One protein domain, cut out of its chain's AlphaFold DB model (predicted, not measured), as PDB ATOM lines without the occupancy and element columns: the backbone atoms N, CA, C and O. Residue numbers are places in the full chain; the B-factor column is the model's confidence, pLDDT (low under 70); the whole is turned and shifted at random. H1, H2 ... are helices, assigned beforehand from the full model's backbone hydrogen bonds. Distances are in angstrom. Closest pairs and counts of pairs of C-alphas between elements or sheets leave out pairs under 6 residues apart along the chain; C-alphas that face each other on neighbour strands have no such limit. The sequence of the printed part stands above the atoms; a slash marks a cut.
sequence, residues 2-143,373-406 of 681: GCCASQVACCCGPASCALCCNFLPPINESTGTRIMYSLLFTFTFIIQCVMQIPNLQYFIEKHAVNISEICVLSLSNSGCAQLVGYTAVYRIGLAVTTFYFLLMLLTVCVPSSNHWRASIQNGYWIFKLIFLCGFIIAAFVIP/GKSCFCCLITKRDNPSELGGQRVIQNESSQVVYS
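This is residues 2 to 143 and 373 to 406 of the 681 residues of an uncharacterized protein of Biomphalaria glabrata (UniProt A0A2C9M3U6). Three long helices, H2, H5 and H7, form a loose bundle that runs up and down, each against the one before it; H5, the longest, runs along the long axis of the whole. The short H3 and H4 sit at one end, where H3 lies across the start of H5 and residues 73 to 78 stick out, while H1, H6 and two long stretches without named elements lie at the other end. The printed part has 176 residues with seven named helices, H1 to H7 in chain order, and no named strand: an all-helix domain. It is loose, with a radius of gyration of the C-alphas of 20.9 A, and spans 62 by 40 by 22 A, only just flat.

The hub is H5, residues 80 to 106, which touches three helices. With its residues 88 to 99 alone it touches H7, residues 125 to 141, opposite ways at a steep tilt of 44 degrees; their closest C-alphas, of Ala 95 and Phe 135, are 4.9 A apart. With its residues 88 to 96 alone it touches H2, residues 29 to 50, opposite ways at a shallow tilt of 17 degrees; the closest C-alphas are those of Gln 48 and Val 89, 5.5 A. H2 and H7 are near each other, with 11 pairs of C-alphas within 10 A. H5 touches H3, residues 54 to 63, about perpendicular at 85 degrees, closest at the C-alphas of Gln 57 and Ala 81, 5.0 A. H4, residues 65 to 74, only just touches H3, with 3 pairs of C-alphas within 8 A, and only at the corner; the closest are those of Glu 61 and Ser 68, 6.1 A. H6, residues 116 to 122, touches H2 at a steep tilt of 61 degrees, closest at the C-alphas of Thr 33 and Asn 122, 5.7 A. H1, residues 2 to 12, and H7 touch only at their ends, closest at the C-alphas of Cys 11 and Trp 125, 4.7 A. Every O i to N i+4 pair is within hydrogen-bond range in H1, H3, H5 and H6; in H2 it is 17 of 18, in H4 4 of 6, in H7 12 of 13.

H5 is 39.4 A long, from C-alpha 80 at (99.688, 103.335, 73.937) to C-alpha 106 at (85.114, 111.041, 38.187). H2 measures 31.8 A and H7 25.0 A, ending at C-alpha 141 at (84.029, 105.803, 62.557).

The C-alphas farthest apart, of Ser 76 and Glu 389, are 64.2 A apart. Residues 144 to 372 are not printed; C-alphas 143 and 373 are 40.8 A apart across this cut. The link from H1 to H2 is long, and residues 27 to 28 pair with 395 to 396, parallel. Of the printed part, 43 residues have a pLDDT under 70, among them 64 to 79 and 373 to 391.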
ATOM      1  N   GLY A   2      85.407 142.873  41.512       64.50
ATOM      2  CA  GLY A   2      85.725 141.818  40.555       64.50
ATOM      3  C   GLY A   2      86.526 140.622  41.108       64.50
ATOM      4  O   GLY A   2      86.099 139.485  40.927       64.50
ATOM      5  N   CYS A   3      87.601 140.847  41.883       69.00
ATOM      6  CA  CYS A   3      88.359 139.706  42.413       69.00
ATOM      7  C   CYS A   3      87.583 138.866  43.439       69.00
ATOM      8  O   CYS A   3      87.678 137.648  43.448       69.00
ATOM      9  N   CYS A   4      86.775 139.484  44.305       69.06
ATOM     10  CA  CYS A   4      85.961 138.713  45.246       69.06
ATOM     11  C   CYS A   4      84.946 137.837  44.497       69.06
ATOM     12  O   CYS A   4      84.739 136.689  44.871       69.06
ATOM     13  N   ALA A   5      84.369 138.353  43.407       68.88
ATOM     14  CA  ALA A   5      83.481 137.585  42.544       68.88
ATOM     15  C   ALA A   5      84.216 136.435  41.832       68.88
ATOM     16  O   ALA A   5      83.680 135.333  41.783       68.88
ATOM     17  N   SER A   6      85.455 136.638  41.363       69.00
ATOM     18  CA  SER A   6      86.254 135.563  40.752       69.00
ATOM     19  C   SER A   6      86.683 134.489  41.764       69.00
ATOM     20  O   SER A   6      86.625 133.302  41.444       69.00
ATOM     21  N   GLN A   7      87.010 134.864  43.009       75.81
ATOM     22  CA  GLN A   7      87.266 133.901  44.091       75.81
ATOM     23  C   GLN A   7      86.017 133.097  44.443       75.81
ATOM     24  O   GLN A   7      86.080 131.876  44.534       75.81
ATOM     25  N   VAL A   8      84.866 133.755  44.608       75.56
ATOM     26  CA  VAL A   8      83.597 133.073  44.912       75.56
ATOM     27  C   VAL A   8      83.189 132.153  43.760       75.56
ATOM     28  O   VAL A   8      82.800 131.012  44.008       75.56
ATOM     29  N   ALA A   9      83.345 132.593  42.509       72.81
ATOM     30  CA  ALA A   9      83.058 131.785  41.328       72.81
ATOM     31  C   ALA A   9      83.987 130.569  41.201       72.81
ATOM     32  O   ALA A   9      83.539 129.522  40.740       72.81
ATOM     33  N   CYS A  10      85.248 130.667  41.630       78.00
ATOM     34  CA  CYS A  10      86.131 129.503  41.677       78.00
ATOM     35  C   CYS A  10      85.807 128.560  42.848       78.00
ATOM     36  O   CYS A  10      85.775 127.335  42.714       78.00
ATOM     37  N   CYS A  11      85.566 129.131  44.025       79.25
ATOM     38  CA  CYS A  11      85.321 128.389  45.253       79.25
ATOM     39  C   CYS A  11      83.995 127.618  45.225       79.25
ATOM     40  O   CYS A  11      83.958 126.449  45.616       79.25
ATOM     41  N   CYS A  12      82.927 128.262  44.752       82.25
ATOM     42  CA  CYS A  12      81.559 127.741  44.757       82.25
ATOM     43  C   CYS A  12      81.046 127.354  43.364       82.25
ATOM     44  O   CYS A  12      79.943 126.825  43.250       82.25
ATOM     45  N   GLY A  13      81.810 127.629  42.308       78.12
ATOM     46  CA  GLY A  13      81.362 127.473  40.931       78.12
ATOM     47  C   GLY A  13      82.382 126.780  40.026       78.12
ATOM     48  O   GLY A  13      83.411 126.280  40.485       78.12
ATOM     49  N   PRO A  14      82.081 126.734  38.719       76.88
ATOM     50  CA  PRO A  14      82.879 126.020  37.732       76.88
ATOM     51  C   PRO A  14      84.141 126.775  37.295       76.88
ATOM     52  O   PRO A  14      84.929 126.222  36.536       76.88
ATOM     53  N   ALA A  15      84.314 128.038  37.700       76.25
ATOM     54  CA  ALA A  15      85.386 128.893  37.202       76.25
ATOM     55  C   ALA A  15      86.764 128.454  37.724       76.25
ATOM     56  O   ALA A  15      86.897 127.904  38.817       76.25
ATOM     57  N   SER A  16      87.808 128.724  36.944       78.94
ATOM     58  CA  SER A  16      89.190 128.469  37.348       78.94
ATOM     59  C   SER A  16      89.652 129.505  38.381       78.94
ATOM     60  O   SER A  16      89.277 130.677  38.314       78.94
ATOM     61  N   CYS A  17      90.508 129.097  39.318       74.38
ATOM     62  CA  CYS A  17      91.006 130.003  40.356       74.38
ATOM     63  C   CYS A  17      92.075 130.941  39.804       74.38
ATOM     64  O   CYS A  17      93.039 130.506  39.174       74.38
ATOM     65  N   ALA A  18      91.920 132.226  40.108       74.62
ATOM     66  CA  ALA A  18      92.922 133.266  39.921       74.62
ATOM     67  C   ALA A  18      93.375 133.767  41.294       74.62
ATOM     68  O   ALA A  18      92.609 133.684  42.246       74.62
ATOM     69  N   LEU A  19      94.573 134.329  41.426       77.00
ATOM     70  CA  LEU A  19      94.940 135.081  42.630       77.00
ATOM     71  C   LEU A  19      94.499 136.544  42.502       77.00
ATOM     72  O   LEU A  19      94.498 137.111  41.410       77.00
ATOM     73  N   CYS A  20      94.187 137.198  43.625       73.12
ATOM     74  CA  CYS A  20      93.767 138.608  43.635       73.12
ATOM     75  C   CYS A  20      94.876 139.638  43.383       73.12
ATOM     76  O   CYS A  20      94.657 140.832  43.578       73.12
ATOM     77  N   CYS A  21      96.054 139.211  42.933       72.06
ATOM     78  CA  CYS A  21      97.160 140.111  42.638       72.06
ATOM     79  C   CYS A  21      97.318 140.296  41.122       72.06
ATOM     80  O   CYS A  21      97.692 139.364  40.413       72.06
ATOM     81  N   ASN A  22      97.079 141.520  40.637       68.06
ATOM     82  CA  ASN A  22      97.233 141.886  39.222       68.06
ATOM     83  C   ASN A  22      98.701 141.924  38.751       68.06
ATOM     84  O   ASN A  22      98.948 141.894  37.552       68.06
ATOM     85  N   PHE A  23      99.669 142.006  39.672       73.50
ATOM     86  CA  PHE A  23     101.103 142.021  39.347       73.50
ATOM     87  C   PHE A  23     101.676 140.626  39.075       73.50
ATOM     88  O   PHE A  23     102.823 140.503  38.646       73.50
ATOM     89  N   LEU A  24     100.903 139.569  39.340       77.38
ATOM     90  CA  LEU A  24     101.326 138.211  39.039       77.38
ATOM     91  C   LEU A  24     101.225 137.946  37.529       77.38
ATOM     92  O   LEU A  24     100.250 138.361  36.896       77.38
ATOM     93  N   PRO A  25     102.196 137.220  36.946       81.81
ATOM     94  CA  PRO A  25     102.127 136.816  35.548       81.81
ATOM     95  C   PRO A  25     100.893 135.935  35.302       81.81
ATOM     96  O   PRO A  25     100.419 135.278  36.234       81.81
ATOM     97  N   PRO A  26     100.364 135.887  34.069       80.94
ATOM     98  CA  PRO A  26      99.238 135.019  33.755       80.94
ATOM     99  C   PRO A  26      99.572 133.553  34.063       80.94
ATOM    100  O   PRO A  26     100.686 133.099  33.801       80.94
ATOM    101  N   ILE A  27      98.607 132.817  34.612       84.19
ATOM    102  CA  ILE A  27      98.757 131.399  34.957       84.19
ATOM    103  C   ILE A  27      97.871 130.534  34.065       84.19
ATOM    104  O   ILE A  27      96.738 130.894  33.753       84.19
ATOM    105  N   ASN A  28      98.377 129.375  33.653       86.50
ATOM    106  CA  ASN A  28      97.576 128.382  32.942       86.50
ATOM    107  C   ASN A  28      96.597 127.697  33.904       86.50
ATOM    108  O   ASN A  28      96.980 127.335  35.019       86.50
ATOM    109  N   GLU A  29      95.364 127.447  33.458       84.38
ATOM    110  CA  GLU A  29      94.334 126.720  34.221       84.38
ATOM    111  C   GLU A  29      94.861 125.365  34.731       84.38
ATOM    112  O   GLU A  29      94.775 125.053  35.921       84.38
ATOM    113  N   SER A  30      95.510 124.605  33.848       85.00
ATOM    114  CA  SER A  30      96.180 123.335  34.169       85.00
ATOM    115  C   SER A  30      97.248 123.450  35.262       85.00
ATOM    116  O   SER A  30      97.444 122.523  36.044       85.00
ATOM    117  N   THR A  31      97.979 124.563  35.334       85.50
ATOM    118  CA  THR A  31      99.007 124.782  36.363       85.50
ATOM    119  C   THR A  31      98.366 125.186  37.688       85.50
ATOM    120  O   THR A  31      98.724 124.633  38.728       85.50
ATOM    121  N   GLY A  32      97.391 126.098  37.660       86.06
ATOM    122  CA  GLY A  32      96.693 126.558  38.864       86.06
ATOM    123  C   GLY A  32      95.974 125.423  39.594       86.06
ATOM    124  O   GLY A  32      96.108 125.276  40.808       86.06
ATOM    125  N   THR A  33      95.281 124.558  38.856       88.50
ATOM    126  CA  THR A  33      94.541 123.414  39.418       88.50
ATOM    127  C   THR A  33      95.460 122.386  40.080       88.50
ATOM    128  O   THR A  33      95.180 121.931  41.189       88.50
ATOM    129  N   ARG A  34      96.610 122.077  39.469       89.62
ATOM    130  CA  ARG A  34      97.622 121.182  40.056       89.62
ATOM    131  C   ARG A  34      98.250 121.748  41.326       89.62
ATOM    132  O   ARG A  34      98.459 121.001  42.282       89.62
ATOM    133  N   ILE A  35      98.513 123.057  41.363       88.25
ATOM    134  CA  ILE A  35      98.994 123.738  42.575       88.25
ATOM    135  C   ILE A  35      97.950 123.620  43.689       88.25
ATOM    136  O   ILE A  35      98.297 123.239  44.800       88.25
ATOM    137  N   MET A  36      96.673 123.865  43.394       89.81
ATOM    138  CA  MET A  36      95.600 123.777  44.390       89.81
ATOM    139  C   MET A  36      95.453 122.370  44.991       89.81
ATOM    140  O   MET A  36      95.381 122.234  46.212       89.81
ATOM    141  N   TYR A  37      95.488 121.308  44.179       93.19
ATOM    142  CA  TYR A  37      95.506 119.935  44.708       93.19
ATOM    143  C   TYR A  37      96.779 119.632  45.510       93.19
ATOM    144  O   TYR A  37      96.707 119.006  46.565       93.19
ATOM    145  N   SER A  38      97.934 120.146  45.080       91.81
ATOM    146  CA  SER A  38      99.180 120.020  45.848       91.81
ATOM    147  C   SER A  38      99.078 120.705  47.214       91.81
ATOM    148  O   SER A  38      99.565 120.166  48.206       91.81
ATOM    149  N   LEU A  39      98.397 121.853  47.305       91.31
ATOM    150  CA  LEU A  39      98.127 122.538  48.570       91.31
ATOM    151  C   LEU A  39      97.174 121.736  49.465       91.31
ATOM    152  O   LEU A  39      97.457 121.592  50.651       91.31
ATOM    153  N   LEU A  40      96.099 121.157  48.914       92.94
ATOM    154  CA  LEU A  40      95.203 120.269  49.671       92.94
ATOM    155  C   LEU A  40      95.947 119.046  50.217       92.94
ATOM    156  O   LEU A  40      95.781 118.681  51.378       92.94
ATOM    157  N   PHE A  41      96.803 118.433  49.401       94.31
ATOM    158  CA  PHE A  41      97.645 117.316  49.820       94.31
ATOM    159  C   PHE A  41      98.673 117.719  50.888       94.31
ATOM    160  O   PHE A  41      98.903 116.989  51.848       94.31
ATOM    161  N   THR A  42      99.257 118.914  50.765       93.31
ATOM    162  CA  THR A  42     100.166 119.473  51.779       93.31
ATOM    163  C   THR A  42      99.444 119.704  53.101       93.31
ATOM    164  O   THR A  42      99.957 119.354  54.160       93.31
ATOM    165  N   PHE A  43      98.232 120.253  53.050       93.62
ATOM    166  CA  PHE A  43      97.405 120.476  54.229       93.62
ATOM    167  C   PHE A  43      97.111 119.166  54.970       93.62
ATOM    168  O   PHE A  43      97.301 119.088  56.184       93.62
ATOM    169  N   THR A  44      96.730 118.104  54.256       94.44
ATOM    170  CA  THR A  44      96.460 116.808  54.894       94.44
ATOM    171  C   THR A  44      97.724 116.113  55.391       94.44
ATOM    172  O   THR A  44      97.670 115.434  56.416       94.44
ATOM    173  N   PHE A  45      98.871 116.305  54.737       93.94
ATOM    174  CA  PHE A  45     100.170 115.866  55.252       93.94
ATOM    175  C   PHE A  45     100.526 116.555  56.578       93.94
ATOM    176  O   PHE A  45     100.932 115.883  57.526       93.94
ATOM    177  N   ILE A  46     100.314 117.871  56.683       93.44
ATOM    178  CA  ILE A  46     100.531 118.620  57.928       93.44
ATOM    179  C   ILE A  46      99.627 118.079  59.040       93.44
ATOM    180  O   ILE A  46     100.119 117.829  60.136       93.44
ATOM    181  N   ILE A  47      98.340 117.831  58.766       92.50
ATOM    182  CA  ILE A  47      97.428 117.231  59.756       92.50
ATOM    183  C   ILE A  47      97.954 115.870  60.229       92.50
ATOM    184  O   ILE A  47      97.992 115.614  61.430       92.50
ATOM    185  N   GLN A  48      98.405 115.006  59.313       92.88
ATOM    186  CA  GLN A  48      98.976 113.707  59.687       92.88
ATOM    187  C   GLN A  48     100.247 113.854  60.539       92.88
ATOM    188  O   GLN A  48     100.429 113.105  61.494       92.88
ATOM    189  N   CYS A  49     101.098 114.843  60.253       90.69
ATOM    190  CA  CYS A  49     102.276 115.139  61.072       90.69
ATOM    191  C   CYS A  49     101.900 115.668  62.462       90.69
ATOM    192  O   CYS A  49     102.530 115.301  63.450       90.69
ATOM    193  N   VAL A  50     100.856 116.496  62.560       90.38
ATOM    194  CA  VAL A  50     100.335 116.991  63.844       90.38
ATOM    195  C   VAL A  50      99.865 115.825  64.719       90.38
ATOM    196  O   VAL A  50     100.192 115.798  65.903       90.38
ATOM    197  N   MET A  51      99.215 114.808  64.141       85.81
ATOM    198  CA  MET A  51      98.817 113.580  64.857       85.81
ATOM    199  C   MET A  51     100.000 112.736  65.366       85.81
ATOM    200  O   MET A  51      99.825 111.864  66.218       85.81
ATOM    201  N   GLN A  52     101.217 113.000  64.885       82.06
ATOM    202  CA  GLN A  52     102.445 112.347  65.346       82.06
ATOM    203  C   GLN A  52     103.139 113.092  66.499       82.06
ATOM    204  O   GLN A  52     104.175 112.644  66.987       82.06
ATOM    205  N   ILE A  53     102.592 114.225  66.960       84.94
ATOM    206  CA  ILE A  53     103.158 114.978  68.084       84.94
ATOM    207  C   ILE A  53     102.879 114.223  69.399       84.94
ATOM    208  O   ILE A  53     101.709 114.038  69.743       84.94
ATOM    209  N   PRO A  54     103.908 113.873  70.201       80.62
ATOM    210  CA  PRO A  54     103.733 113.087  71.431       80.62
ATOM    211  C   PRO A  54     102.760 113.714  72.439       80.62
ATOM    212  O   PRO A  54     101.937 113.028  73.038       80.62
ATOM    213  N   ASN A  55     102.804 115.041  72.588       81.69
ATOM    214  CA  ASN A  55     101.907 115.764  73.494       81.69
ATOM    215  C   ASN A  55     100.438 115.658  73.063       81.69
ATOM    216  O   ASN A  55      99.552 115.585  73.913       81.69
ATOM    217  N   LEU A  56     100.176 115.648  71.750       81.62
ATOM    218  CA  LEU A  56      98.823 115.495  71.223       81.62
ATOM    219  C   LEU A  56      98.336 114.053  71.387       81.62
ATOM    220  O   LEU A  56      97.191 113.842  71.767       81.62
ATOM    221  N   GLN A  57      99.213 113.074  71.165       79.62
ATOM    222  CA  GLN A  57      98.912 111.657  71.364       79.62
ATOM    223  C   GLN A  57      98.480 111.362  72.803       79.62
ATOM    224  O   GLN A  57      97.412 110.794  73.010       79.62
ATOM    225  N   TYR A  58      99.246 111.838  73.788       76.56
ATOM    226  CA  TYR A  58      98.907 111.687  75.207       76.56
ATOM    227  C   TYR A  58      97.598 112.402  75.577       76.56
ATOM    228  O   TYR A  58      96.791 111.899  76.359       76.56
ATOM    229  N   PHE A  59      97.353 113.583  74.997       78.75
ATOM    230  CA  PHE A  59      96.101 114.306  75.207       78.75
ATOM    231  C   PHE A  59      94.890 113.525  74.676       78.75
ATOM    232  O   PHE A  59      93.881 113.432  75.378       78.75
ATOM    233  N   ILE A  60      94.999 112.960  73.468       75.44
ATOM    234  CA  ILE A  60      93.939 112.162  72.836       75.44
ATOM    235  C   ILE A  60      93.711 110.871  73.620       75.44
ATOM    236  O   ILE A  60      92.565 110.572  73.936       75.44
ATOM    237  N   GLU A  61      94.770 110.147  73.987       71.25
ATOM    238  CA  GLU A  61      94.687 108.925  74.797       71.25
ATOM    239  C   GLU A  61      93.896 109.154  76.093       71.25
ATOM    240  O   GLU A  61      93.011 108.373  76.433       71.25
ATOM    241  N   LYS A  62      94.161 110.267  76.785       70.75
ATOM    242  CA  LYS A  62      93.530 110.582  78.070       70.75
ATOM    243  C   LYS A  62      92.063 111.027  77.963       70.75
ATOM    244  O   LYS A  62      91.324 110.876  78.932       70.75
ATOM    245  N   HIS A  63      91.651 111.617  76.840       70.44
ATOM    246  CA  HIS A  63      90.306 112.198  76.680       70.44
ATOM    247  C   HIS A  63      89.380 111.390  75.756       70.44
ATOM    248  O   HIS A  63      88.165 111.580  75.807       70.44
ATOM    249  N   ALA A  64      89.908 110.494  74.916       65.94
ATOM    250  CA  ALA A  64      89.118 109.671  74.006       65.94
ATOM    251  C   ALA A  64      88.768 108.314  74.647       65.94
ATOM    252  O   ALA A  64      89.524 107.349  74.549       65.94
ATOM    253  N   VAL A  65      87.579 108.240  75.257       53.53
ATOM    254  CA  VAL A  65      87.069 107.083  76.027       53.53
ATOM    255  C   VAL A  65      87.108 105.751  75.247       53.53
ATOM    256  O   VAL A  65      87.451 104.721  75.818       53.53
ATOM    257  N   ASN A  66      86.853 105.762  73.931       58.91
ATOM    258  CA  ASN A  66      86.892 104.545  73.098       58.91
ATOM    259  C   ASN A  66      88.311 104.001  72.844       58.91
ATOM    260  O   ASN A  66      88.462 102.855  72.427       58.91
ATOM    261  N   ILE A  67      89.353 104.815  73.028       58.78
ATOM    262  CA  ILE A  67      90.739 104.454  72.693       58.78
ATOM    263  C   ILE A  67      91.462 103.891  73.924       58.78
ATOM    264  O   ILE A  67      92.259 102.960  73.797       58.78
ATOM    265  N   SER A  68      91.126 104.386  75.119       53.28
ATOM    266  CA  SER A  68      91.654 103.873  76.385       53.28
ATOM    267  C   SER A  68      91.260 102.414  76.652       53.28
ATOM    268  O   SER A  68      92.087 101.655  77.143       53.28
ATOM    269  N   GLU A  69      90.049 101.979  76.280       53.34
ATOM    270  CA  GLU A  69      89.623 100.578  76.464       53.34
ATOM    271  C   GLU A  69      90.373  99.598  75.550       53.34
ATOM    272  O   GLU A  69      90.824  98.553  76.014       53.34
ATOM    273  N   ILE A  70      90.578  99.953  74.274       55.53
ATOM    274  CA  ILE A  70      91.349  99.143  73.309       55.53
ATOM    275  C   ILE A  70      92.793  98.973  73.790       55.53
ATOM    276  O   ILE A  70      93.392  97.908  73.642       55.53
ATOM    277  N   CYS A  71      93.341 100.023  74.397       60.16
ATOM    278  CA  CYS A  71      94.700 100.012  74.896       60.16
ATOM    279  C   CYS A  71      94.877  99.147  76.152       60.16
ATOM    280  O   CYS A  71      95.843  98.394  76.246       60.16
ATOM    281  N   VAL A  72      93.905  99.184  77.067       55.41
ATOM    282  CA  VAL A  72      93.883  98.346  78.277       55.41
ATOM    283  C   VAL A  72      93.688  96.863  77.940       55.41
ATOM    284  O   VAL A  72      94.240  96.010  78.632       55.41
ATOM    285  N   LEU A  73      92.945  96.540  76.874       55.12
ATOM    286  CA  LEU A  73      92.698  95.153  76.464       55.12
ATOM    287  C   LEU A  73      93.878  94.508  75.712       55.12
ATOM    288  O   LEU A  73      93.963  93.282  75.689       55.12
ATOM    289  N   SER A  74      94.748  95.303  75.068       53.06
ATOM    290  CA  SER A  74      95.758  94.780  74.135       53.06
ATOM    291  C   SER A  74      97.208  94.755  74.614       53.06
ATOM    292  O   SER A  74      97.882  93.876  74.102       53.06
ATOM    293  N   LEU A  75      97.732  95.610  75.520       54.84
ATOM    294  CA  LEU A  75      99.127  95.496  76.033       54.84
ATOM    295  C   LEU A  75      99.503  96.512  77.143       54.84
ATOM    296  O   LEU A  75      98.812  97.492  77.393       54.84
ATOM    297  N   SER A  76     100.654  96.248  77.782       49.03
ATOM    298  CA  SER A  76     101.336  97.032  78.831       49.03
ATOM    299  C   SER A  76     101.499  98.535  78.518       49.03
ATOM    300  O   SER A  76     101.775  98.942  77.393       49.03
ATOM    301  N   ASN A  77     101.392  99.344  79.574       54.22
ATOM    302  CA  ASN A  77     101.205 100.803  79.666       54.22
ATOM    303  C   ASN A  77     102.209 101.733  78.926       54.22
ATOM    304  O   ASN A  77     102.107 102.949  79.069       54.22
ATOM    305  N   SER A  78     103.219 101.233  78.201       54.69
ATOM    306  CA  SER A  78     104.379 102.041  77.761       54.69
ATOM    307  C   SER A  78     104.368 102.536  76.303       54.69
ATOM    308  O   SER A  78     105.187 103.391  75.971       54.69
ATOM    309  N   GLY A  79     103.454 102.078  75.436       61.47
ATOM    310  CA  GLY A  79     103.427 102.458  74.003       61.47
ATOM    311  C   GLY A  79     102.053 102.820  73.434       61.47
ATOM    312  O   GLY A  79     101.892 102.929  72.217       61.47
ATOM    313  N   CYS A  80     101.069 103.036  74.307       72.06
ATOM    314  CA  CYS A  80      99.688 103.335  73.937       72.06
ATOM    315  C   CYS A  80      99.557 104.583  73.049       72.06
ATOM    316  O   CYS A  80      99.071 104.504  71.919       72.06
ATOM    317  N   ALA A  81     100.070 105.723  73.526       67.94
ATOM    318  CA  ALA A  81     100.025 107.020  72.850       67.94
ATOM    319  C   ALA A  81     100.487 106.955  71.382       67.94
ATOM    320  O   ALA A  81      99.870 107.531  70.481       67.94
ATOM    321  N   GLN A  82     101.566 106.217  71.119       69.75
ATOM    322  CA  GLN A  82     102.157 106.137  69.789       69.75
ATOM    323  C   GLN A  82     101.280 105.336  68.817       69.75
ATOM    324  O   GLN A  82     101.124 105.721  67.653       69.75
ATOM    325  N   LEU A  83     100.634 104.274  69.309       73.06
ATOM    326  CA  LEU A  83      99.673 103.483  68.543       73.06
ATOM    327  C   LEU A  83      98.427 104.303  68.174       73.06
ATOM    328  O   LEU A  83      97.913 104.177  67.056       73.06
ATOM    329  N   VAL A  84      97.978 105.195  69.066       77.44
ATOM    330  CA  VAL A  84      96.883 106.139  68.786       77.44
ATOM    331  C   VAL A  84      97.242 107.059  67.621       77.44
ATOM    332  O   VAL A  84      96.459 107.199  66.678       77.44
ATOM    333  N   GLY A  85      98.449 107.633  67.636       79.94
ATOM    334  CA  GLY A  85      98.941 108.474  66.543       79.94
ATOM    335  C   GLY A  85      99.017 107.731  65.206       79.94
ATOM    336  O   GLY A  85      98.617 108.262  64.171       79.94
ATOM    337  N   TYR A  86      99.472 106.476  65.218       80.75
ATOM    338  CA  TYR A  86      99.600 105.659  64.004       80.75
ATOM    339  C   TYR A  86      98.233 105.294  63.438       80.75
ATOM    340  O   TYR A  86      97.999 105.439  62.238       80.75
ATOM    341  N   THR A  87      97.305 104.902  64.308       80.88
ATOM    342  CA  THR A  87      95.917 104.627  63.931       80.88
ATOM    343  C   THR A  87      95.268 105.866  63.314       80.88
ATOM    344  O   THR A  87      94.657 105.768  62.250       80.88
ATOM    345  N   ALA A  88      95.461 107.049  63.910       86.31
ATOM    346  CA  ALA A  88      94.962 108.307  63.357       86.31
ATOM    347  C   ALA A  88      95.537 108.601  61.960       86.31
ATOM    348  O   ALA A  88      94.789 108.980  61.055       86.31
ATOM    349  N   VAL A  89      96.838 108.371  61.750       89.56
ATOM    350  CA  VAL A  89      97.465 108.509  60.426       89.56
ATOM    351  C   VAL A  89      96.877 107.524  59.415       89.56
ATOM    352  O   VAL A  89      96.565 107.947  58.305       89.56
ATOM    353  N   TYR A  90      96.632 106.262  59.780       88.56
ATOM    354  CA  TYR A  90      95.967 105.302  58.889       88.56
ATOM    355  C   TYR A  90      94.548 105.749  58.498       88.56
ATOM    356  O   TYR A  90      94.172 105.628  57.330       88.56
ATOM    357  N   ARG A  91      93.763 106.321  59.428       90.69
ATOM    358  CA  ARG A  91      92.416 106.849  59.125       90.69
ATOM    359  C   ARG A  91      92.457 108.059  58.202       90.69
ATOM    360  O   ARG A  91      91.725 108.109  57.215       90.69
ATOM    361  N   ILE A  92      93.325 109.026  58.489       93.00
ATOM    362  CA  ILE A  92      93.469 110.209  57.632       93.00
ATOM    363  C   ILE A  92      94.009 109.789  56.258       93.00
ATOM    364  O   ILE A  92      93.493 110.240  55.238       93.00
ATOM    365  N   GLY A  93      94.982 108.877  56.212       94.19
ATOM    366  CA  GLY A  93      95.513 108.301  54.978       94.19
ATOM    367  C   GLY A  93      94.432 107.624  54.132       94.19
ATOM    368  O   GLY A  93      94.371 107.863  52.925       94.19
ATOM    369  N   LEU A  94      93.521 106.866  54.753       94.19
ATOM    370  CA  LEU A  94      92.341 106.297  54.092       94.19
ATOM    371  C   LEU A  94      91.442 107.376  53.480       94.19
ATOM    372  O   LEU A  94      91.077 107.273  52.308       94.19
ATOM    373  N   ALA A  95      91.113 108.420  54.240       96.00
ATOM    374  CA  ALA A  95      90.268 109.513  53.766       96.00
ATOM    375  C   ALA A  95      90.881 110.248  52.565       96.00
ATOM    376  O   ALA A  95      90.212 110.459  51.553       96.00
ATOM    377  N   VAL A  96      92.169 110.594  52.650       96.50
ATOM    378  CA  VAL A  96      92.900 111.292  51.579       96.50
ATOM    379  C   VAL A  96      92.997 110.419  50.332       96.50
ATOM    380  O   VAL A  96      92.708 110.885  49.231       96.50
ATOM    381  N   THR A  97      93.354 109.144  50.496       96.69
ATOM    382  CA  THR A  97      93.436 108.185  49.388       96.69
ATOM    383  C   THR A  97      92.078 108.037  48.709       96.69
ATOM    384  O   THR A  97      91.990 108.135  47.488       96.69
ATOM    385  N   THR A  98      91.004 107.889  49.490       96.19
ATOM    386  CA  THR A  98      89.631 107.776  48.979       96.19
ATOM    387  C   THR A  98      89.206 109.030  48.219       96.19
ATOM    388  O   THR A  98      88.656 108.927  47.126       96.19
ATOM    389  N   PHE A  99      89.509 110.219  48.746       97.19
ATOM    390  CA  PHE A  99      89.213 111.492  48.088       97.19
ATOM    391  C   PHE A  99      89.853 111.584  46.692       97.19
ATOM    392  O   PHE A  99      89.157 111.842  45.708       97.19
ATOM    393  N   TYR A 100      91.158 111.313  46.582       96.44
ATOM    394  CA  TYR A 100      91.850 111.327  45.289       96.44
ATOM    395  C   TYR A 100      91.413 110.174  44.379       96.44
ATOM    396  O   TYR A 100      91.276 110.365  43.175       96.44
ATOM    397  N   PHE A 101      91.123 108.997  44.930       96.44
ATOM    398  CA  PHE A 101      90.621 107.859  44.162       96.44
ATOM    399  C   PHE A 101      89.240 108.134  43.546       96.44
ATOM    400  O   PHE A 101      89.010 107.832  42.377       96.44
ATOM    401  N   LEU A 102      88.325 108.775  44.275       96.06
ATOM    402  CA  LEU A 102      87.028 109.170  43.724       96.06
ATOM    403  C   LEU A 102      87.178 110.232  42.633       96.06
ATOM    404  O   LEU A 102      86.544 110.126  41.585       96.06
ATOM    405  N   LEU A 103      88.058 111.220  42.821       94.44
ATOM    406  CA  LEU A 103      88.360 112.201  41.775       94.44
ATOM    407  C   LEU A 103      89.005 111.559  40.542       94.44
ATOM    408  O   LEU A 103      88.678 111.940  39.416       94.44
ATOM    409  N   MET A 104      89.858 110.549  40.729       93.94
ATOM    410  CA  MET A 104      90.405 109.741  39.641       93.94
ATOM    411  C   MET A 104      89.281 109.097  38.824       93.94
ATOM    412  O   MET A 104      89.298 109.228  37.600       93.94
ATOM    413  N   LEU A 105      88.300 108.461  39.478       92.81
ATOM    414  CA  LEU A 105      87.149 107.825  38.820       92.81
ATOM    415  C   LEU A 105      86.231 108.841  38.120       92.81
ATOM    416  O   LEU A 105      85.786 108.610  36.997       92.81
ATOM    417  N   LEU A 106      85.973 109.991  38.747       90.88
ATOM    418  CA  LEU A 106      85.114 111.041  38.187       90.88
ATOM    419  C   LEU A 106      85.720 111.727  36.956       90.88
ATOM    420  O   LEU A 106      84.987 112.281  36.136       90.88
ATOM    421  N   THR A 107      87.044 111.693  36.806       89.50
ATOM    422  CA  THR A 107      87.770 112.385  35.730       89.50
ATOM    423  C   THR A 107      88.296 111.453  34.630       89.50
ATOM    424  O   THR A 107      89.097 111.879  33.795       89.50
ATOM    425  N   VAL A 108      87.803 110.206  34.574       87.50
ATOM    426  CA  VAL A 108      88.189 109.218  33.547       87.50
ATOM    427  C   VAL A 108      87.797 109.689  32.153       87.50
ATOM    428  O   VAL A 108      86.643 110.047  31.900       87.50
ATOM    429  N   CYS A 109      88.784 109.651  31.251       82.75
ATOM    430  CA  CYS A 109      88.663 109.952  29.825       82.75
ATOM    431  C   CYS A 109      87.996 111.305  29.533       82.75
ATOM    432  O   CYS A 109      87.175 111.412  28.623       82.75
ATOM    433  N   VAL A 110      88.330 112.340  30.308       83.38
ATOM    434  CA  VAL A 110      87.880 113.712  30.043       83.38
ATOM    435  C   VAL A 110      88.699 114.297  28.886       83.38
ATOM    436  O   VAL A 110      89.913 114.429  29.036       83.38
ATOM    437  N   PRO A 111      88.081 114.653  27.744       76.62
ATOM    438  CA  PRO A 111      88.845 115.048  26.562       76.62
ATOM    439  C   PRO A 111      89.149 116.552  26.507       76.62
ATOM    440  O   PRO A 111      90.169 116.943  25.951       76.62
ATOM    441  N   SER A 112      88.310 117.402  27.110       81.19
ATOM    442  CA  SER A 112      88.452 118.869  27.106       81.19
ATOM    443  C   SER A 112      88.019 119.474  28.445       81.19
ATOM    444  O   SER A 112      87.177 118.911  29.157       81.19
ATOM    445  N   SER A 113      88.548 120.656  28.775       82.56
ATOM    446  CA  SER A 113      88.145 121.387  29.972       82.56
ATOM    447  C   SER A 113      86.700 121.891  29.920       82.56
ATOM    448  O   SER A 113      86.136 122.168  30.971       82.56
ATOM    449  N   ASN A 114      86.046 121.935  28.757       78.38
ATOM    450  CA  ASN A 114      84.652 122.382  28.622       78.38
ATOM    451  C   ASN A 114      83.607 121.347  29.076       78.38
ATOM    452  O   ASN A 114      82.420 121.659  29.188       78.38
ATOM    453  N   HIS A 115      84.023 120.110  29.355       79.94
ATOM    454  CA  HIS A 115      83.123 119.083  29.874       79.94
ATOM    455  C   HIS A 115      82.734 119.369  31.331       79.94
ATOM    456  O   HIS A 115      83.556 119.801  32.141       79.94
ATOM    457  N   TRP A 116      81.500 119.029  31.716       81.50
ATOM    458  CA  TRP A 116      81.027 119.209  33.096       81.50
ATOM    459  C   TRP A 116      81.905 118.479  34.136       81.50
ATOM    460  O   TRP A 116      82.118 118.989  35.233       81.50
ATOM    461  N   ARG A 117      82.499 117.325  33.783       86.44
ATOM    462  CA  ARG A 117      83.448 116.593  34.649       86.44
ATOM    463  C   ARG A 117      84.762 117.347  34.853       86.44
ATOM    464  O   ARG A 117      85.301 117.354  35.955       86.44
ATOM    465  N   ALA A 118      85.252 118.041  33.825       84.50
ATOM    466  CA  ALA A 118      86.396 118.940  33.970       84.50
ATOM    467  C   ALA A 118      86.073 120.134  34.881       84.50
ATOM    468  O   ALA A 118      86.966 120.733  35.469       84.50
ATOM    469  N   SER A 119      84.789 120.455  35.048       84.06
ATOM    470  CA  SER A 119      84.343 121.513  35.956       84.06
ATOM    471  C   SER A 119      84.585 121.137  37.402       84.06
ATOM    472  O   SER A 119      85.085 121.943  38.182       84.06
ATOM    473  N   ILE A 120      84.332 119.869  37.728       87.38
ATOM    474  CA  ILE A 120      84.712 119.291  39.014       87.38
ATOM    475  C   ILE A 120      86.232 119.321  39.163       87.38
ATOM    476  O   ILE A 120      86.709 119.630  40.243       87.38
ATOM    477  N   GLN A 121      87.015 119.070  38.109       89.50
ATOM    478  CA  GLN A 121      88.477 119.146  38.199       89.50
ATOM    479  C   GLN A 121      88.969 120.564  38.520       89.50
ATOM    480  O   GLN A 121      89.760 120.734  39.452       89.50
ATOM    481  N   ASN A 122      88.464 121.568  37.803       87.00
ATOM    482  CA  ASN A 122      89.062 122.902  37.772       87.00
ATOM    483  C   ASN A 122      88.444 123.903  38.771       87.00
ATOM    484  O   ASN A 122      89.120 124.859  39.160       87.00
ATOM    485  N   GLY A 123      87.210 123.662  39.228       85.62
ATOM    486  CA  GLY A 123      86.457 124.535  40.140       85.62
ATOM    487  C   GLY A 123      85.959 123.833  41.411       85.62
ATOM    488  O   GLY A 123      86.523 122.825  41.840       85.62
ATOM    489  N   TYR A 124      84.897 124.365  42.023       89.44
ATOM    490  CA  TYR A 124      84.197 123.815  43.199       89.44
ATOM    491  C   TYR A 124      85.104 123.472  44.399       89.44
ATOM    492  O   TYR A 124      84.925 122.453  45.074       89.44
ATOM    493  N   TRP A 125      86.099 124.316  44.686       89.88
ATOM    494  CA  TRP A 125      87.113 124.033  45.711       89.88
ATOM    495  C   TRP A 125      86.568 123.945  47.138       89.88
ATOM    496  O   TRP A 125      87.039 123.104  47.903       89.88
ATOM    497  N   ILE A 126      85.558 124.746  47.497       89.81
ATOM    498  CA  ILE A 126      84.942 124.664  48.833       89.81
ATOM    499  C   ILE A 126      84.253 123.315  49.017       89.81
ATOM    500  O   ILE A 126      84.437 122.665  50.043       89.81
ATOM    501  N   PHE A 127      83.512 122.849  48.011       91.06
ATOM    502  CA  PHE A 127      82.846 121.551  48.083       91.06
ATOM    503  C   PHE A 127      83.854 120.409  48.205       91.06
ATOM    504  O   PHE A 127      83.661 119.518  49.024       91.06
ATOM    505  N   LYS A 128      84.971 120.463  47.468       93.62
ATOM    506  CA  LYS A 128      86.069 119.496  47.622       93.62
ATOM    507  C   LYS A 128      86.628 119.479  49.042       93.62
ATOM    508  O   LYS A 128      86.848 118.401  49.582       93.62
ATOM    509  N   LEU A 129      86.833 120.651  49.646       92.12
ATOM    510  CA  LEU A 129      87.306 120.753  51.024       92.12
ATOM    511  C   LEU A 129      86.293 120.153  52.009       92.12
ATOM    512  O   LEU A 129      86.683 119.393  52.890       92.12
ATOM    513  N   ILE A 130      84.998 120.430  51.829       94.19
ATOM    514  CA  ILE A 130      83.925 119.844  52.648       94.19
ATOM    515  C   ILE A 130      83.910 118.318  52.507       94.19
ATOM    516  O   ILE A 130      83.884 117.624  53.520       94.19
ATOM    517  N   PHE A 131      83.980 117.785  51.283       94.69
ATOM    518  CA  PHE A 131      84.042 116.339  51.056       94.69
ATOM    519  C   PHE A 131      85.286 115.712  51.684       94.69
ATOM    520  O   PHE A 131      85.183 114.665  52.312       94.69
ATOM    521  N   LEU A 132      86.446 116.362  51.578       95.12
ATOM    522  CA  LEU A 132      87.677 115.903  52.215       95.12
ATOM    523  C   LEU A 132      87.539 115.844  53.744       95.12
ATOM    524  O   LEU A 132      87.865 114.821  54.343       95.12
ATOM    525  N   CYS A 133      87.004 116.893  54.374       94.06
ATOM    526  CA  CYS A 133      86.709 116.895  55.809       94.06
ATOM    527  C   CYS A 133      85.691 115.807  56.184       94.06
ATOM    528  O   CYS A 133      85.878 115.109  57.179       94.06
ATOM    529  N   GLY A 134      84.653 115.616  55.364       95.44
ATOM    530  CA  GLY A 134      83.658 114.559  55.534       95.44
ATOM    531  C   GLY A 134      84.274 113.159  55.494       95.44
ATOM    532  O   GLY A 134      83.995 112.350  56.375       95.44
ATOM    533  N   PHE A 135      85.173 112.886  54.540       95.88
ATOM    534  CA  PHE A 135      85.904 111.617  54.485       95.88
ATOM    535  C   PHE A 135      86.806 111.413  55.701       95.88
ATOM    536  O   PHE A 135      86.876 110.295  56.204       95.88
ATOM    537  N   ILE A 136      87.467 112.466  56.198       93.12
ATOM    538  CA  ILE A 136      88.291 112.375  57.412       93.12
ATOM    539  C   ILE A 136      87.416 111.974  58.601       93.12
ATOM    540  O   ILE A 136      87.736 110.997  59.270       93.12
ATOM    541  N   ILE A 137      86.293 112.663  58.829       91.69
ATOM    542  CA  ILE A 137      85.364 112.348  59.926       91.69
ATOM    543  C   ILE A 137      84.831 110.916  59.790       91.69
ATOM    544  O   ILE A 137      84.870 110.153  60.754       91.69
ATOM    545  N   ALA A 138      84.396 110.522  58.590       91.81
ATOM    546  CA  ALA A 138      83.888 109.177  58.327       91.81
ATOM    547  C   ALA A 138      84.946 108.089  58.575       91.81
ATOM    548  O   ALA A 138      84.621 107.028  59.106       91.81
ATOM    549  N   ALA A 139      86.216 108.347  58.253       90.69
ATOM    550  CA  ALA A 139      87.289 107.381  58.460       90.69
ATOM    551  C   ALA A 139      87.517 107.048  59.945       90.69
ATOM    552  O   ALA A 139      87.875 105.914  60.254       90.69
ATOM    553  N   PHE A 140      87.267 107.985  60.867       86.88
ATOM    554  CA  PHE A 140      87.377 107.736  62.312       86.88
ATOM    555  C   PHE A 140      86.248 106.865  62.883       86.88
ATOM    556  O   PHE A 140      86.405 106.327  63.973       86.88
ATOM    557  N   VAL A 141      85.144 106.681  62.151       87.06
ATOM    558  CA  VAL A 141      84.029 105.803  62.557       87.06
ATOM    559  C   VAL A 141      84.315 104.329  62.227       87.06
ATOM    560  O   VAL A 141      83.671 103.428  62.756       87.06
ATOM    561  N   ILE A 142      85.291 104.054  61.358       83.62
ATOM    562  CA  ILE A 142      85.584 102.696  60.890       83.62
ATOM    563  C   ILE A 142      86.236 101.867  62.022       83.62
ATOM    564  O   ILE A 142      87.163 102.363  62.664       83.62
ATOM    565  N   PRO A 143      85.836 100.595  62.238       81.50
ATOM    566  CA  PRO A 143      86.414  99.719  63.268       81.50
ATOM    567  C   PRO A 143      87.925  99.477  63.122       81.50
ATOM    568  O   PRO A 143      88.472  99.543  62.013       81.50
ATOM    569  N   GLY A 373      90.012 111.128  23.834       49.94
ATOM    570  CA  GLY A 373      88.605 110.830  24.042       49.94
ATOM    571  C   GLY A 373      87.791 111.422  22.895       49.94
ATOM    572  O   GLY A 373      87.685 112.642  22.774       49.94
ATOM    573  N   LYS A 374      87.172 110.578  22.061       46.81
ATOM    574  CA  LYS A 374      86.104 111.037  21.162       46.81
ATOM    575  C   LYS A 374      85.003 111.658  22.023       46.81
ATOM    576  O   LYS A 374      84.483 111.004  22.926       46.81
ATOM    577  N   SER A 375      84.676 112.920  21.752       46.91
ATOM    578  CA  SER A 375      83.553 113.633  22.364       46.91
ATOM    579  C   SER A 375      82.293 112.763  22.289       46.91
ATOM    580  O   SER A 375      81.798 112.464  21.203       46.91
ATOM    581  N   CYS A 376      81.799 112.297  23.439       43.31
ATOM    582  CA  CYS A 376      80.516 111.613  23.494       43.31
ATOM    583  C   CYS A 376      79.410 112.656  23.293       43.31
ATOM    584  O   CYS A 376      79.325 113.630  24.045       43.31
ATOM    585  N   PHE A 377      78.560 112.417  22.294       39.22
ATOM    586  CA  PHE A 377      77.493 113.293  21.793       39.22
ATOM    587  C   PHE A 377      76.474 113.763  22.862       39.22
ATOM    588  O   PHE A 377      75.749 114.722  22.636       39.22
ATOM    589  N   CYS A 378      76.452 113.157  24.058       45.06
ATOM    590  CA  CYS A 378      75.601 113.558  25.190       45.06
ATOM    591  C   CYS A 378      76.210 114.611  26.143       45.06
ATOM    592  O   CYS A 378      75.592 114.938  27.158       45.06
ATOM    593  N   CYS A 379      77.419 115.125  25.902       48.06
ATOM    594  CA  CYS A 379      78.049 116.056  26.842       48.06
ATOM    595  C   CYS A 379      77.506 117.485  26.693       48.06
ATOM    596  O   CYS A 379      77.890 118.208  25.778       48.06
ATOM    597  N   LEU A 380      76.675 117.911  27.649       50.19
ATOM    598  CA  LEU A 380      76.341 119.318  27.885       50.19
ATOM    599  C   LEU A 380      77.638 120.132  28.041       50.19
ATOM    600  O   LEU A 380      78.365 119.985  29.028       50.19
ATOM    601  N   ILE A 381      77.941 120.960  27.040       55.78
ATOM    602  CA  ILE A 381      79.028 121.939  27.080       55.78
ATOM    603  C   ILE A 381      78.538 123.094  27.950       55.78
ATOM    604  O   ILE A 381      77.731 123.915  27.519       55.78
ATOM    605  N   THR A 382      79.001 123.155  29.195       56.78
ATOM    606  CA  THR A 382      78.760 124.320  30.046       56.78
ATOM    607  C   THR A 382      79.790 125.382  29.687       56.78
ATOM    608  O   THR A 382      80.979 125.190  29.943       56.78
ATOM    609  N   LYS A 383      79.357 126.491  29.080       57.34
ATOM    610  CA  LYS A 383      80.225 127.646  28.822       57.34
ATOM    611  C   LYS A 383      80.735 128.165  30.176       57.34
ATOM    612  O   LYS A 383      79.924 128.545  31.014       57.34
ATOM    613  N   ARG A 384      82.048 128.101  30.426       64.31
ATOM    614  CA  ARG A 384      82.652 128.651  31.652       64.31
ATOM    615  C   ARG A 384      82.894 130.142  31.495       64.31
ATOM    616  O   ARG A 384      83.457 130.568  30.487       64.31
ATOM    617  N   ASP A 385      82.547 130.897  32.527       62.84
ATOM    618  CA  ASP A 385      82.896 132.309  32.615       62.84
ATOM    619  C   ASP A 385      84.409 132.470  32.756       62.84
ATOM    620  O   ASP A 385      85.071 131.733  33.497       62.84
ATOM    621  N   ASN A 386      84.969 133.424  32.012       64.69
ATOM    622  CA  ASN A 386      86.403 133.658  31.992       64.69
ATOM    623  C   ASN A 386      86.797 134.503  33.218       64.69
ATOM    624  O   ASN A 386      86.421 135.676  33.281       64.69
ATOM    625  N   PRO A 387      87.601 133.981  34.170       61.41
ATOM    626  CA  PRO A 387      87.972 134.734  35.375       61.41
ATOM    627  C   PRO A 387      88.743 136.021  35.045       61.41
ATOM    628  O   PRO A 387      88.730 136.979  35.815       61.41
ATOM    629  N   SER A 388      89.389 136.047  33.874       61.31
ATOM    630  CA  SER A 388      90.135 137.179  33.321       61.31
ATOM    631  C   SER A 388      89.290 138.442  33.122       61.31
ATOM    632  O   SER A 388      89.840 139.540  33.166       61.31
ATOM    633  N   GLU A 389      87.975 138.309  32.927       63.38
ATOM    634  CA  GLU A 389      87.062 139.448  32.738       63.38
ATOM    635  C   GLU A 389      86.600 140.060  34.068       63.38
ATOM    636  O   GLU A 389      86.141 141.200  34.107       63.38
ATOM    637  N   LEU A 390      86.781 139.338  35.179       63.94
ATOM    638  CA  LEU A 390      86.371 139.765  36.515       63.94
ATOM    639  C   LEU A 390      87.526 140.395  37.318       63.94
ATOM    640  O   LEU A 390      87.323 140.806  38.449       63.94
ATOM    641  N   GLY A 391      88.728 140.555  36.759       62.72
ATOM    642  CA  GLY A 391      89.865 141.200  37.436       62.72
ATOM    643  C   GLY A 391      90.612 140.298  38.435       62.72
ATOM    644  O   GLY A 391      90.039 139.418  39.078       62.72
ATOM    645  N   GLY A 392      91.923 140.528  38.564       74.00
ATOM    646  CA  GLY A 392      92.869 139.639  39.246       74.00
ATOM    647  C   GLY A 392      93.976 139.158  38.301       74.00
ATOM    648  O   GLY A 392      94.139 139.661  37.185       74.00
ATOM    649  N   GLN A 393      94.731 138.151  38.740       81.25
ATOM    650  CA  GLN A 393      95.680 137.439  37.887       81.25
ATOM    651  C   GLN A 393      94.946 136.832  36.680       81.25
ATOM    652  O   GLN A 393      93.933 136.150  36.829       81.25
ATOM    653  N   ARG A 394      95.464 137.051  35.470       79.69
ATOM    654  CA  ARG A 394      94.870 136.503  34.243       79.69
ATOM    655  C   ARG A 394      95.049 134.981  34.196       79.69
ATOM    656  O   ARG A 394      96.172 134.497  34.336       79.69
ATOM    657  N   VAL A 395      93.968 134.239  33.948       81.31
ATOM    658  CA  VAL A 395      94.007 132.775  33.799       81.31
ATOM    659  C   VAL A 395      93.841 132.406  32.331       81.31
ATOM    660  O   VAL A 395      92.884 132.825  31.681       81.31
ATOM    661  N   ILE A 396      94.785 131.634  31.803       82.38
ATOM    662  CA  ILE A 396      94.779 131.157  30.421       82.38
ATOM    663  C   ILE A 396      94.119 129.774  30.392       82.38
ATOM    664  O   ILE A 396      94.639 128.822  30.976       82.38
ATOM    665  N   GLN A 397      92.988 129.657  29.690       80.88
ATOM    666  CA  GLN A 397      92.276 128.391  29.464       80.88
ATOM    667  C   GLN A 397      92.975 127.556  28.383       80.88
ATOM    668  O   GLN A 397      92.503 127.419  27.251       80.88
ATOM    669  N   ASN A 398      94.132 127.003  28.737       83.12
ATOM    670  CA  ASN A 398      94.966 126.217  27.832       83.12
ATOM    671  C   ASN A 398      94.448 124.789  27.571       83.12
ATOM    672  O   ASN A 398      95.083 124.058  26.821       83.12
ATOM    673  N   GLU A 399      93.315 124.404  28.166       81.44
ATOM    674  CA  GLU A 399      92.715 123.064  28.053       81.44
ATOM    675  C   GLU A 399      91.329 123.057  27.375       81.44
ATOM    676  O   GLU A 399      90.620 122.051  27.384       81.44
ATOM    677  N   SER A 400      90.923 124.188  26.786       74.56
ATOM    678  CA  SER A 400      89.584 124.377  26.208       74.56
ATOM    679  C   SER A 400      89.300 123.457  25.013       74.56
ATOM    680  O   SER A 400      88.188 122.940  24.885       74.56
ATOM    681  N   SER A 401      90.290 123.202  24.158       74.19
ATOM    682  CA  SER A 401      90.178 122.265  23.031       74.19
ATOM    683  C   SER A 401      90.513 120.827  23.431       74.19
ATOM    684  O   SER A 401      89.784 119.910  23.062       74.19
ATOM    685  N   GLN A 402      91.584 120.637  24.200       79.50
ATOM    686  CA  GLN A 402      92.067 119.336  24.650       79.50
ATOM    687  C   GLN A 402      92.785 119.469  25.994       79.50
ATOM    688  O   GLN A 402      93.487 120.453  26.227       79.50
ATOM    689  N   VAL A 403      92.643 118.475  26.870       82.06
ATOM    690  CA  VAL A 403      93.379 118.437  28.144       82.06
ATOM    691  C   VAL A 403      94.889 118.270  27.921       82.06
ATOM    692  O   VAL A 403      95.321 117.459  27.099       82.06
ATOM    693  N   VAL A 404      95.702 119.020  28.675       83.25
ATOM    694  CA  VAL A 404      97.176 118.993  28.561       83.25
ATOM    695  C   VAL A 404      97.766 117.771  29.268       83.25
ATOM    696  O   VAL A 404      98.837 117.287  28.905       83.25
ATOM    697  N   TYR A 405      97.054 117.241  30.263       84.00
ATOM    698  CA  TYR A 405      97.415 116.035  30.996       84.00
ATOM    699  C   TYR A 405      96.183 115.174  31.283       84.00
ATOM    700  O   TYR A 405      95.055 115.658  31.319       84.00
ATOM    701  N   SER A 406      96.394 113.880  31.528       85.62
ATOM    702  CA  SER A 406      95.313 112.994  31.967       85.62
ATOM    703  C   SER A 406      94.940 113.292  33.422       85.62
ATOM    704  O   SER A 406      95.728 113.037  34.338       85.62
TER     705      SER A 406